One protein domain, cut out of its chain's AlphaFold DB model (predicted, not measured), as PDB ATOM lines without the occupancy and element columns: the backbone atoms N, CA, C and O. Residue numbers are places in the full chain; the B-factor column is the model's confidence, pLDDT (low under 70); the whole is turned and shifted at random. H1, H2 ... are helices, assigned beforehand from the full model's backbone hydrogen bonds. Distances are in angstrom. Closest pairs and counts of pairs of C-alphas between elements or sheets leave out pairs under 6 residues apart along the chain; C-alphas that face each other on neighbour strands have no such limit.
ATOM      1  N   PRO A 112      37.337  43.819  15.636       60.88
ATOM      2  CA  PRO A 112      36.217  44.680  15.251       60.88
ATOM      3  C   PRO A 112      34.940  44.413  16.061       60.88
ATOM      4  O   PRO A 112      34.141  45.322  16.244       60.88
ATOM      5  N   SER A 113      34.763  43.198  16.590       62.06
ATOM      6  CA  SER A 113      33.682  42.855  17.519       62.06
ATOM      7  C   SER A 113      33.755  43.623  18.841       62.06
ATOM      8  O   SER A 113      32.720  44.058  19.331       62.06
ATOM      9  N   SER A 114      34.954  43.842  19.384       68.38
ATOM     10  CA  SER A 114      35.146  44.522  20.670       68.38
ATOM     11  C   SER A 114      34.834  46.008  20.619       68.38
ATOM     12  O   SER A 114      34.105  46.516  21.465       68.38
ATOM     13  N   GLN A 115      35.270  46.693  19.559       74.81
ATOM     14  CA  GLN A 115      34.911  48.092  19.347       74.81
ATOM     15  C   GLN A 115      33.398  48.270  19.148       74.81
ATOM     16  O   GLN A 115      32.821  49.222  19.664       74.81
ATOM     17  N   ILE A 116      32.738  47.343  18.443       75.06
ATOM     18  CA  ILE A 116      31.282  47.382  18.249       75.06
ATOM     19  C   ILE A 116      30.549  47.215  19.587       75.06
ATOM     20  O   ILE A 116      29.604  47.960  19.849       75.06
ATOM     21  N   SER A 117      30.966  46.269  20.435       75.00
ATOM     22  CA  SER A 117      30.380  46.080  21.770       75.00
ATOM     23  C   SER A 117      30.615  47.302  22.661       75.00
ATOM     24  O   SER A 117      29.675  47.780  23.293       75.00
ATOM     25  N   PHE A 118      31.824  47.865  22.644       80.88
ATOM     26  CA  PHE A 118      32.159  49.069  23.400       80.88
ATOM     27  C   PHE A 118      31.319  50.279  22.973       80.88
ATOM     28  O   PHE A 118      30.726  50.946  23.819       80.88
ATOM     29  N   ASP A 119      31.181  50.530  21.668       81.94
ATOM     30  CA  ASP A 119      30.370  51.639  21.151       81.94
ATOM     31  C   ASP A 119      28.883  51.479  21.521       81.94
ATOM     32  O   ASP A 119      28.198  52.463  21.824       81.94
ATOM     33  N   LYS A 120      28.372  50.239  21.532       80.31
ATOM     34  CA  LYS A 120      27.006  49.921  21.971       80.31
ATOM     35  C   LYS A 120      26.814  50.179  23.468       80.31
ATOM     36  O   LYS A 120      25.862  50.870  23.831       80.31
ATOM     37  N   LEU A 121      27.724  49.692  24.315       80.19
ATOM     38  CA  LEU A 121      27.702  49.929  25.764       80.19
ATOM     39  C   LEU A 121      27.737  51.418  26.084       80.19
ATOM     40  O   LEU A 121      26.883  51.931  26.803       80.19
ATOM     41  N   ARG A 122      28.682  52.129  25.473       85.00
ATOM     42  CA  ARG A 122      28.846  53.571  25.619       85.00
ATOM     43  C   ARG A 122      27.572  54.325  25.233       85.00
ATOM     44  O   ARG A 122      27.130  55.199  25.970       85.00
ATOM     45  N   ARG A 123      26.920  53.947  24.128       85.38
ATOM     46  CA  ARG A 123      25.638  54.542  23.712       85.38
ATOM     47  C   ARG A 123      24.529  54.325  24.746       85.38
ATOM     48  O   ARG A 123      23.754  55.251  24.982       85.38
ATOM     49  N   LEU A 124      24.417  53.132  25.327       82.50
ATOM     50  CA  LEU A 124      23.405  52.846  26.351       82.50
ATOM     51  C   LEU A 124      23.688  53.622  27.639       82.50
ATOM     52  O   LEU A 124      22.777  54.217  28.214       82.50
ATOM     53  N   LEU A 125      24.951  53.697  28.049       83.50
ATOM     54  CA  LEU A 125      25.374  54.480  29.207       83.50
ATOM     55  C   LEU A 125      25.155  55.988  28.992       83.50
ATOM     56  O   LEU A 125      24.662  56.670  29.890       83.50
ATOM     57  N   ASP A 126      25.401  56.510  27.786       85.88
ATOM     58  CA  ASP A 126      25.062  57.889  27.406       85.88
ATOM     59  C   ASP A 126      23.550  58.149  27.472       85.88
ATOM     60  O   ASP A 126      23.117  59.202  27.947       85.88
ATOM     61  N   GLN A 127      22.727  57.196  27.024       81.06
ATOM     62  CA  GLN A 127      21.269  57.297  27.132       81.06
ATOM     63  C   GLN A 127      20.813  57.319  28.592       81.06
ATOM     64  O   GLN A 127      20.000  58.172  28.949       81.06
ATOM     65  N   ARG A 128      21.361  56.446  29.445       76.44
ATOM     66  CA  ARG A 128      21.056  56.422  30.885       76.44
ATOM     67  C   ARG A 128      21.475  57.712  31.575       76.44
ATOM     68  O   ARG A 128      20.706  58.283  32.347       76.44
ATOM     69  N   LYS A 129      22.655  58.230  31.236       80.06
ATOM     70  CA  LYS A 129      23.128  59.526  31.725       80.06
ATOM     71  C   LYS A 129      22.165  60.652  31.341       80.06
ATOM     72  O   LYS A 129      21.740  61.406  32.213       80.06
ATOM     73  N   ALA A 130      21.760  60.724  30.074       80.75
ATOM     74  CA  ALA A 130      20.801  61.723  29.606       80.75
ATOM     75  C   ALA A 130      19.418  61.574  30.270       80.75
ATOM     76  O   ALA A 130      18.751  62.569  30.546       80.75
ATOM     77  N   GLN A 131      18.982  60.343  30.550       74.00
ATOM     78  CA  GLN A 131      17.734  60.071  31.265       74.00
ATOM     79  C   GLN A 131      17.800  60.521  32.722       74.00
ATOM     80  O   GLN A 131      16.844  61.128  33.189       74.00
ATOM     81  N   ARG A 132      18.922  60.303  33.420       71.12
ATOM     82  CA  ARG A 132      19.134  60.822  34.780       71.12
ATOM     83  C   ARG A 132      19.098  62.347  34.798       71.12
ATOM     84  O   ARG A 132      18.368  62.930  35.592       71.12
ATOM     85  N   GLU A 133      19.826  62.983  33.882       74.88
ATOM     86  CA  GLU A 133      19.829  64.445  33.735       74.88
ATOM     87  C   GLU A 133      18.423  64.997  33.425       74.88
ATOM     88  O   GLU A 133      18.084  66.107  33.834       74.88
ATOM     89  N   ALA A 134      17.576  64.223  32.736       73.19
ATOM     90  CA  ALA A 134      16.180  64.572  32.483       73.19
ATOM     91  C   ALA A 134      15.235  64.258  33.665       73.19
ATOM     92  O   ALA A 134      14.219  64.939  33.825       73.19
ATOM     93  N   GLU A 148      15.290  44.219  23.512       66.75
ATOM     94  CA  GLU A 148      16.005  44.475  22.259       66.75
ATOM     95  C   GLU A 148      17.395  45.087  22.511       66.75
ATOM     96  O   GLU A 148      18.381  44.646  21.915       66.75
ATOM     97  N   ASP A 149      17.511  46.011  23.469       68.88
ATOM     98  CA  ASP A 149      18.799  46.609  23.843       68.88
ATOM     99  C   ASP A 149      19.772  45.546  24.388       68.88
ATOM    100  O   ASP A 149      20.969  45.594  24.098       68.88
ATOM    101  N   TYR A 150      19.267  44.536  25.109       65.75
ATOM    102  CA  TYR A 150      20.081  43.430  25.631       65.75
ATOM    103  C   TYR A 150      20.474  42.407  24.566       65.75
ATOM    104  O   TYR A 150      21.609  41.923  24.582       65.75
ATOM    105  N   THR A 151      19.588  42.104  23.607       62.59
ATOM    106  CA  THR A 151      19.949  41.239  22.467       62.59
ATOM    107  C   THR A 151      21.106  41.819  21.664       62.59
ATOM    108  O   THR A 151      21.986  41.085  21.216       62.59
ATOM    109  N   ASP A 152      21.139  43.144  21.520       62.56
ATOM    110  CA  ASP A 152      22.180  43.835  20.773       62.56
ATOM    111  C   ASP A 152      23.526  43.868  21.516       62.56
ATOM    112  O   ASP A 152      24.567  44.076  20.887       62.56
ATOM    113  N   LEU A 153      23.532  43.635  22.829       62.66
ATOM    114  CA  LEU A 153      24.741  43.568  23.648       62.66
ATOM    115  C   LEU A 153      25.447  42.211  23.590       62.66
ATOM    116  O   LEU A 153      26.576  42.105  24.067       62.66
ATOM    117  N   TYR A 154      24.824  41.184  23.006       59.44
ATOM    118  CA  TYR A 154      25.422  39.858  22.899       59.44
ATOM    119  C   TYR A 154      26.122  39.645  21.539       59.44
ATOM    120  O   TYR A 154      25.487  39.804  20.492       59.44
ATOM    121  N   PRO A 155      27.401  39.217  21.507       59.25
ATOM    122  CA  PRO A 155      28.304  38.999  22.640       59.25
ATOM    123  C   PRO A 155      28.940  40.303  23.152       59.25
ATOM    124  O   PRO A 155      29.303  41.191  22.373       59.25
ATOM    125  N   MET A 156      29.127  40.392  24.472       67.81
ATOM    126  CA  MET A 156      29.758  41.542  25.113       67.81
ATOM    127  C   MET A 156      31.282  41.376  25.081       67.81
ATOM    128  O   MET A 156      31.898  40.906  26.028       67.81
ATOM    129  N   ALA A 157      31.893  41.698  23.944       67.69
ATOM    130  CA  ALA A 157      33.296  41.398  23.678       67.69
ATOM    131  C   ALA A 157      34.234  42.581  23.980       67.69
ATOM    132  O   ALA A 157      35.060  42.895  23.139       67.69
ATOM    133  N   CYS A 158      34.115  43.281  25.111       71.75
ATOM    134  CA  CYS A 158      34.986  44.438  25.390       71.75
ATOM    135  C   CYS A 158      36.354  44.027  25.955       71.75
ATOM    136  O   CYS A 158      36.452  43.061  26.708       71.75
ATOM    137  N   THR A 159      37.407  44.769  25.603       76.50
ATOM    138  CA  THR A 159      38.740  44.606  26.205       76.50
ATOM    139  C   THR A 159      38.782  45.191  27.618       76.50
ATOM    140  O   THR A 159      37.938  46.012  27.983       76.50
ATOM    141  N   GLN A 160      39.792  44.822  28.411       71.62
ATOM    142  CA  GLN A 160      39.981  45.400  29.745       71.62
ATOM    143  C   GLN A 160      40.119  46.930  29.696       71.62
ATOM    144  O   GLN A 160      39.452  47.629  30.444       71.62
ATOM    145  N   GLU A 161      40.904  47.463  28.756       76.12
ATOM    146  CA  GLU A 161      41.072  48.915  28.596       76.12
ATOM    147  C   GLU A 161      39.751  49.627  28.266       76.12
ATOM    148  O   GLU A 161      39.500  50.741  28.724       76.12
ATOM    149  N   GLN A 162      38.884  48.979  27.483       77.69
ATOM    150  CA  GLN A 162      37.550  49.486  27.169       77.69
ATOM    151  C   GLN A 162      36.660  49.501  28.415       77.69
ATOM    152  O   GLN A 162      35.949  50.478  28.646       77.69
ATOM    153  N   TRP A 163      36.726  48.466  29.253       78.50
ATOM    154  CA  TRP A 163      36.029  48.446  30.538       78.50
ATOM    155  C   TRP A 163      36.533  49.524  31.491       78.50
ATOM    156  O   TRP A 163      35.724  50.275  32.034       78.50
ATOM    157  N   ASP A 164      37.850  49.668  31.626       74.88
ATOM    158  CA  ASP A 164      38.467  50.710  32.447       74.88
ATOM    159  C   ASP A 164      38.021  52.105  31.980       74.88
ATOM    160  O   ASP A 164      37.710  52.979  32.793       74.88
ATOM    161  N   GLN A 165      37.911  52.304  30.663       78.75
ATOM    162  CA  GLN A 165      37.402  53.544  30.090       78.75
ATOM    163  C   GLN A 165      35.920  53.778  30.423       78.75
ATOM    164  O   GLN A 165      35.554  54.896  30.788       78.75
ATOM    165  N   LEU A 166      35.063  52.754  30.341       79.44
ATOM    166  CA  LEU A 166      33.652  52.877  30.734       79.44
ATOM    167  C   LEU A 166      33.514  53.222  32.221       79.44
ATOM    168  O   LEU A 166      32.744  54.114  32.571       79.44
ATOM    169  N   MET A 167      34.296  52.573  33.081       78.44
ATOM    170  CA  MET A 167      34.293  52.807  34.529       78.44
ATOM    171  C   MET A 167      34.844  54.189  34.908       78.44
ATOM    172  O   MET A 167      34.475  54.742  35.944       78.44
ATOM    173  N   ALA A 168      35.705  54.774  34.071       81.19
ATOM    174  CA  ALA A 168      36.203  56.137  34.244       81.19
ATOM    175  C   ALA A 168      35.221  57.212  33.736       81.19
ATOM    176  O   ALA A 168      35.185  58.318  34.284       81.19
ATOM    177  N   GLU A 169      34.454  56.926  32.679       81.50
ATOM    178  CA  GLU A 169      33.546  57.890  32.033       81.50
ATOM    179  C   GLU A 169      32.128  57.895  32.634       81.50
ATOM    180  O   GLU A 169      31.455  58.936  32.615       81.50
ATOM    181  N   TYR A 170      31.680  56.765  33.185       81.44
ATOM    182  CA  TYR A 170      30.323  56.564  33.690       81.44
ATOM    183  C   TYR A 170      30.328  56.159  35.164       81.44
ATOM    184  O   TYR A 170      31.271  55.528  35.638       81.44
ATOM    185  N   PRO A 171      29.281  56.515  35.929       77.81
ATOM    186  CA  PRO A 171      29.202  56.092  37.313       77.81
ATOM    187  C   PRO A 171      29.012  54.575  37.371       77.81
ATOM    188  O   PRO A 171      28.201  54.009  36.638       77.81
ATOM    189  N   MET A 172      29.728  53.941  38.296       74.88
ATOM    190  CA  MET A 172      29.744  52.488  38.481       74.88
ATOM    191  C   MET A 172      28.341  51.873  38.595       74.88
ATOM    192  O   MET A 172      28.125  50.786  38.079       74.88
ATOM    193  N   VAL A 173      27.373  52.585  39.187       73.94
ATOM    194  CA  VAL A 173      25.972  52.134  39.274       73.94
ATOM    195  C   VAL A 173      25.345  51.864  37.901       73.94
ATOM    196  O   VAL A 173      24.660  50.866  37.730       73.94
ATOM    197  N   ASP A 174      25.624  52.695  36.891       74.00
ATOM    198  CA  ASP A 174      25.061  52.497  35.551       74.00
ATOM    199  C   ASP A 174      25.719  51.324  34.826       74.00
ATOM    200  O   ASP A 174      25.061  50.623  34.058       74.00
ATOM    201  N   VAL A 175      27.017  51.126  35.064       77.75
ATOM    202  CA  VAL A 175      27.772  50.016  34.479       77.75
ATOM    203  C   VAL A 175      27.336  48.695  35.113       77.75
ATOM    204  O   VAL A 175      27.041  47.746  34.391       77.75
ATOM    205  N   ALA A 176      27.208  48.653  36.442       72.25
ATOM    206  CA  ALA A 176      26.750  47.486  37.186       72.25
ATOM    207  C   ALA A 176      25.319  47.082  36.804       72.25
ATOM    208  O   ALA A 176      25.097  45.920  36.471       72.25
ATOM    209  N   ASP A 177      24.377  48.030  36.755       72.31
ATOM    210  CA  ASP A 177      22.992  47.766  36.338       72.31
ATOM    211  C   ASP A 177      22.929  47.105  34.956       72.31
ATOM    212  O   ASP A 177      22.166  46.168  34.720       72.31
ATOM    213  N   LEU A 178      23.745  47.599  34.025       76.62
ATOM    214  CA  LEU A 178      23.774  47.088  32.664       76.62
ATOM    215  C   LEU A 178      24.369  45.673  32.608       76.62
ATOM    216  O   LEU A 178      23.891  44.836  31.841       76.62
ATOM    217  N   MET A 179      25.374  45.387  33.433       75.50
ATOM    218  CA  MET A 179      25.975  44.056  33.526       75.50
ATOM    219  C   MET A 179      25.053  43.036  34.185       75.50
ATOM    220  O   MET A 179      24.915  41.933  33.660       75.50
ATOM    221  N   VAL A 180      24.377  43.404  35.274       72.94
ATOM    222  CA  VAL A 180      23.369  42.550  35.922       72.94
ATOM    223  C   VAL A 180      22.279  42.185  34.922       72.94
ATOM    224  O   VAL A 180      21.989  41.008  34.717       72.94
ATOM    225  N   ALA A 181      21.751  43.174  34.206       69.69
ATOM    226  CA  ALA A 181      20.712  42.928  33.221       69.69
ATOM    227  C   ALA A 181      21.194  42.071  32.032       69.69
ATOM    228  O   ALA A 181      20.430  41.278  31.476       69.69
ATOM    229  N   HIS A 182      22.474  42.164  31.657       72.25
ATOM    230  CA  HIS A 182      23.060  41.249  30.678       72.25
ATOM    231  C   HIS A 182      23.147  39.809  31.199       72.25
ATOM    232  O   HIS A 182      22.796  38.876  30.472       72.25
ATOM    233  N   LEU A 183      23.588  39.616  32.445       69.44
ATOM    234  CA  LEU A 183      23.658  38.295  33.071       69.44
ATOM    235  C   LEU A 183      22.269  37.648  33.138       69.44
ATOM    236  O   LEU A 183      22.107  36.509  32.700       69.44
ATOM    237  N   GLU A 184      21.245  38.395  33.551       68.06
ATOM    238  CA  GLU A 184      19.854  37.925  33.557       68.06
ATOM    239  C   GLU A 184      19.376  37.499  32.161       68.06
ATOM    240  O   GLU A 184      18.762  36.439  31.995       68.06
ATOM    241  N   TYR A 185      19.696  38.290  31.133       68.00
ATOM    242  CA  TYR A 185      19.346  37.964  29.755       68.00
ATOM    243  C   TYR A 185      20.048  36.686  29.270       68.00
ATOM    244  O   TYR A 185      19.407  35.801  28.697       68.00
ATOM    245  N   THR A 186      21.350  36.545  29.527       64.56
ATOM    246  CA  THR A 186      22.102  35.344  29.128       64.56
ATOM    247  C   THR A 186      21.608  34.088  29.845       64.56
ATOM    248  O   THR A 186      21.425  33.057  29.193       64.56
ATOM    249  N   ALA A 187      21.285  34.178  31.139       67.38
ATOM    250  CA  ALA A 187      20.683  33.088  31.903       67.38
ATOM    251  C   ALA A 187      19.318  32.675  31.326       67.38
ATOM    252  O   ALA A 187      19.052  31.483  31.134       67.38
ATOM    253  N   LYS A 188      18.474  33.649  30.958       68.25
ATOM    254  CA  LYS A 188      17.188  33.394  30.294       68.25
ATOM    255  C   LYS A 188      17.385  32.646  28.974       68.25
ATOM    256  O   LYS A 188      16.786  31.588  28.785       68.25
ATOM    257  N   VAL A 189      18.271  33.126  28.101       66.75
ATOM    258  CA  VAL A 189      18.557  32.488  26.801       66.75
ATOM    259  C   VAL A 189      19.094  31.061  26.972       66.75
ATOM    260  O   VAL A 189      18.690  30.158  26.237       66.75
ATOM    261  N   GLN A 190      19.957  30.816  27.961       63.09
ATOM    262  CA  GLN A 190      20.461  29.471  28.260       63.09
ATOM    263  C   GLN A 190      19.361  28.536  28.792       63.09
ATOM    264  O   GLN A 190      19.293  27.366  28.396       63.09
ATOM    265  N   SER A 191      18.460  29.039  29.639       66.88
ATOM    266  CA  SER A 191      17.322  28.261  30.151       66.88
ATOM    267  C   SER A 191      16.334  27.861  29.043       66.88
ATOM    268  O   SER A 191      15.828  26.741  29.020       66.88
ATOM    269  N   GLU A 192      16.118  28.734  28.057       62.41
ATOM    270  CA  GLU A 192      15.253  28.454  26.906       62.41
ATOM    271  C   GLU A 192      15.906  27.466  25.927       62.41
ATOM    272  O   GLU A 192      15.234  26.582  25.385       62.41
ATOM    273  N   ALA A 193      17.226  27.558  25.736       58.56
ATOM    274  CA  ALA A 193      17.979  26.635  24.892       58.56
ATOM    275  C   ALA A 193      17.988  25.202  25.453       58.56
ATOM    276  O   ALA A 193      17.819  24.246  24.695       58.56
ATOM    277  N   THR A 194      18.139  25.049  26.771       59.62
ATOM    278  CA  THR A 194      18.124  23.736  27.441       59.62
ATOM    279  C   THR A 194      16.737  23.091  27.412       59.62
ATOM    280  O   THR A 194      16.626  21.899  27.114       59.62
ATOM    281  N   ALA A 195      15.669  23.877  27.583       58.84
ATOM    282  CA  ALA A 195      14.290  23.399  27.464       58.84
ATOM    283  C   ALA A 195      13.927  22.929  26.038       58.84
ATOM    284  O   ALA A 195      13.134  22.000  25.869       58.84
TER     285      ALA A 195
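AT A GLANCE: This is residues 112 to 134 and 148 to 195 of the 199 residues of an uncharacterized protein of Claviceps purpurea (strain 20.1) (UniProt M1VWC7). Two helices side by side, H1 and the shorter H3, run the same way, and the long helix H4 turns back from H3 as the second limb of a V, passes H1 near residues 174 to 175 and runs on as an arm whose last residues, 190 to 195, stick out. The short helix H2 packs on H4 at residues 181 to 185, and the contacts between the helices are few. The printed part has 71 residues with four named helices, in the order H1, H2, H3, H4, and no named strand; the class is all helix. It is only just compact, close to loose, with a radius of gyration of the C-alphas of 12.9 A and spans of 41 by 30 by 17 A.

IN THESE COORDINATES: H1 is residues 112 to 134, 33.1 A from first to last C-alpha, and begins with C-alpha 112 at (36.217, 44.680, 15.251). H2 is residues 148 to 152, five residues. H3 is residues 160 to 169, 14.2 A long, with C-alpha 160 at (39.981, 45.400, 29.745). H4 is residues 172 to 195, 34.7 A long, and ends with C-alpha 195 at (14.290, 23.399, 27.464).

HOW THE PARTS SIT: H1 and H3 are close but not clearly touching; their closest C-alphas, those of Phe 118 and Gln 162, are 6.6 A apart. They run the same way at a shallow tilt of 15 degrees. H1 and H4 only just touch, with 3 pairs of C-alphas within 8 A, through residues 125 to 128 of H1 and 174 to 175 of H4 alone. Their closest C-alphas, those of Leu 125 and Asp 174, are 6.7 A apart, and they run opposite ways at a steep tilt of 58 degrees. H3 and H4 are close but not clearly touching, with the closest C-alphas, those of Met 167 and Val 175, 7.1 A apart. They run opposite ways at a steep tilt of 49 degrees. H2 and H4 only just touch, with 3 pairs of C-alphas within 8 A; the closest C-alphas, those of Tyr 150 and His 182, are 6.3 A apart. H1 and H2 are close but not clearly touching, with the closest C-alphas, those of Lys 120 and Asp 152, 7.9 A apart. H2 and H3 are apart. In H1, H2, H3 and H4, every O i to N i+4 pair is within hydrogen-bond range.

THE WHOLE: The two C-alphas farthest apart, those of Glu 133 and Ala 195, are 41.9 A apart. Residues 135 to 147 are not printed, and C-alphas 134 and 148 are 22.5 A apart across this cut. Of the links that are printed whole, H3 to H4 is tight, H2 to H3 is short and no link is long. The mean pLDDT of the printed part is 72.6; residues 112 to 114, 148 to 157, 181 and 183 to 195 are under 70.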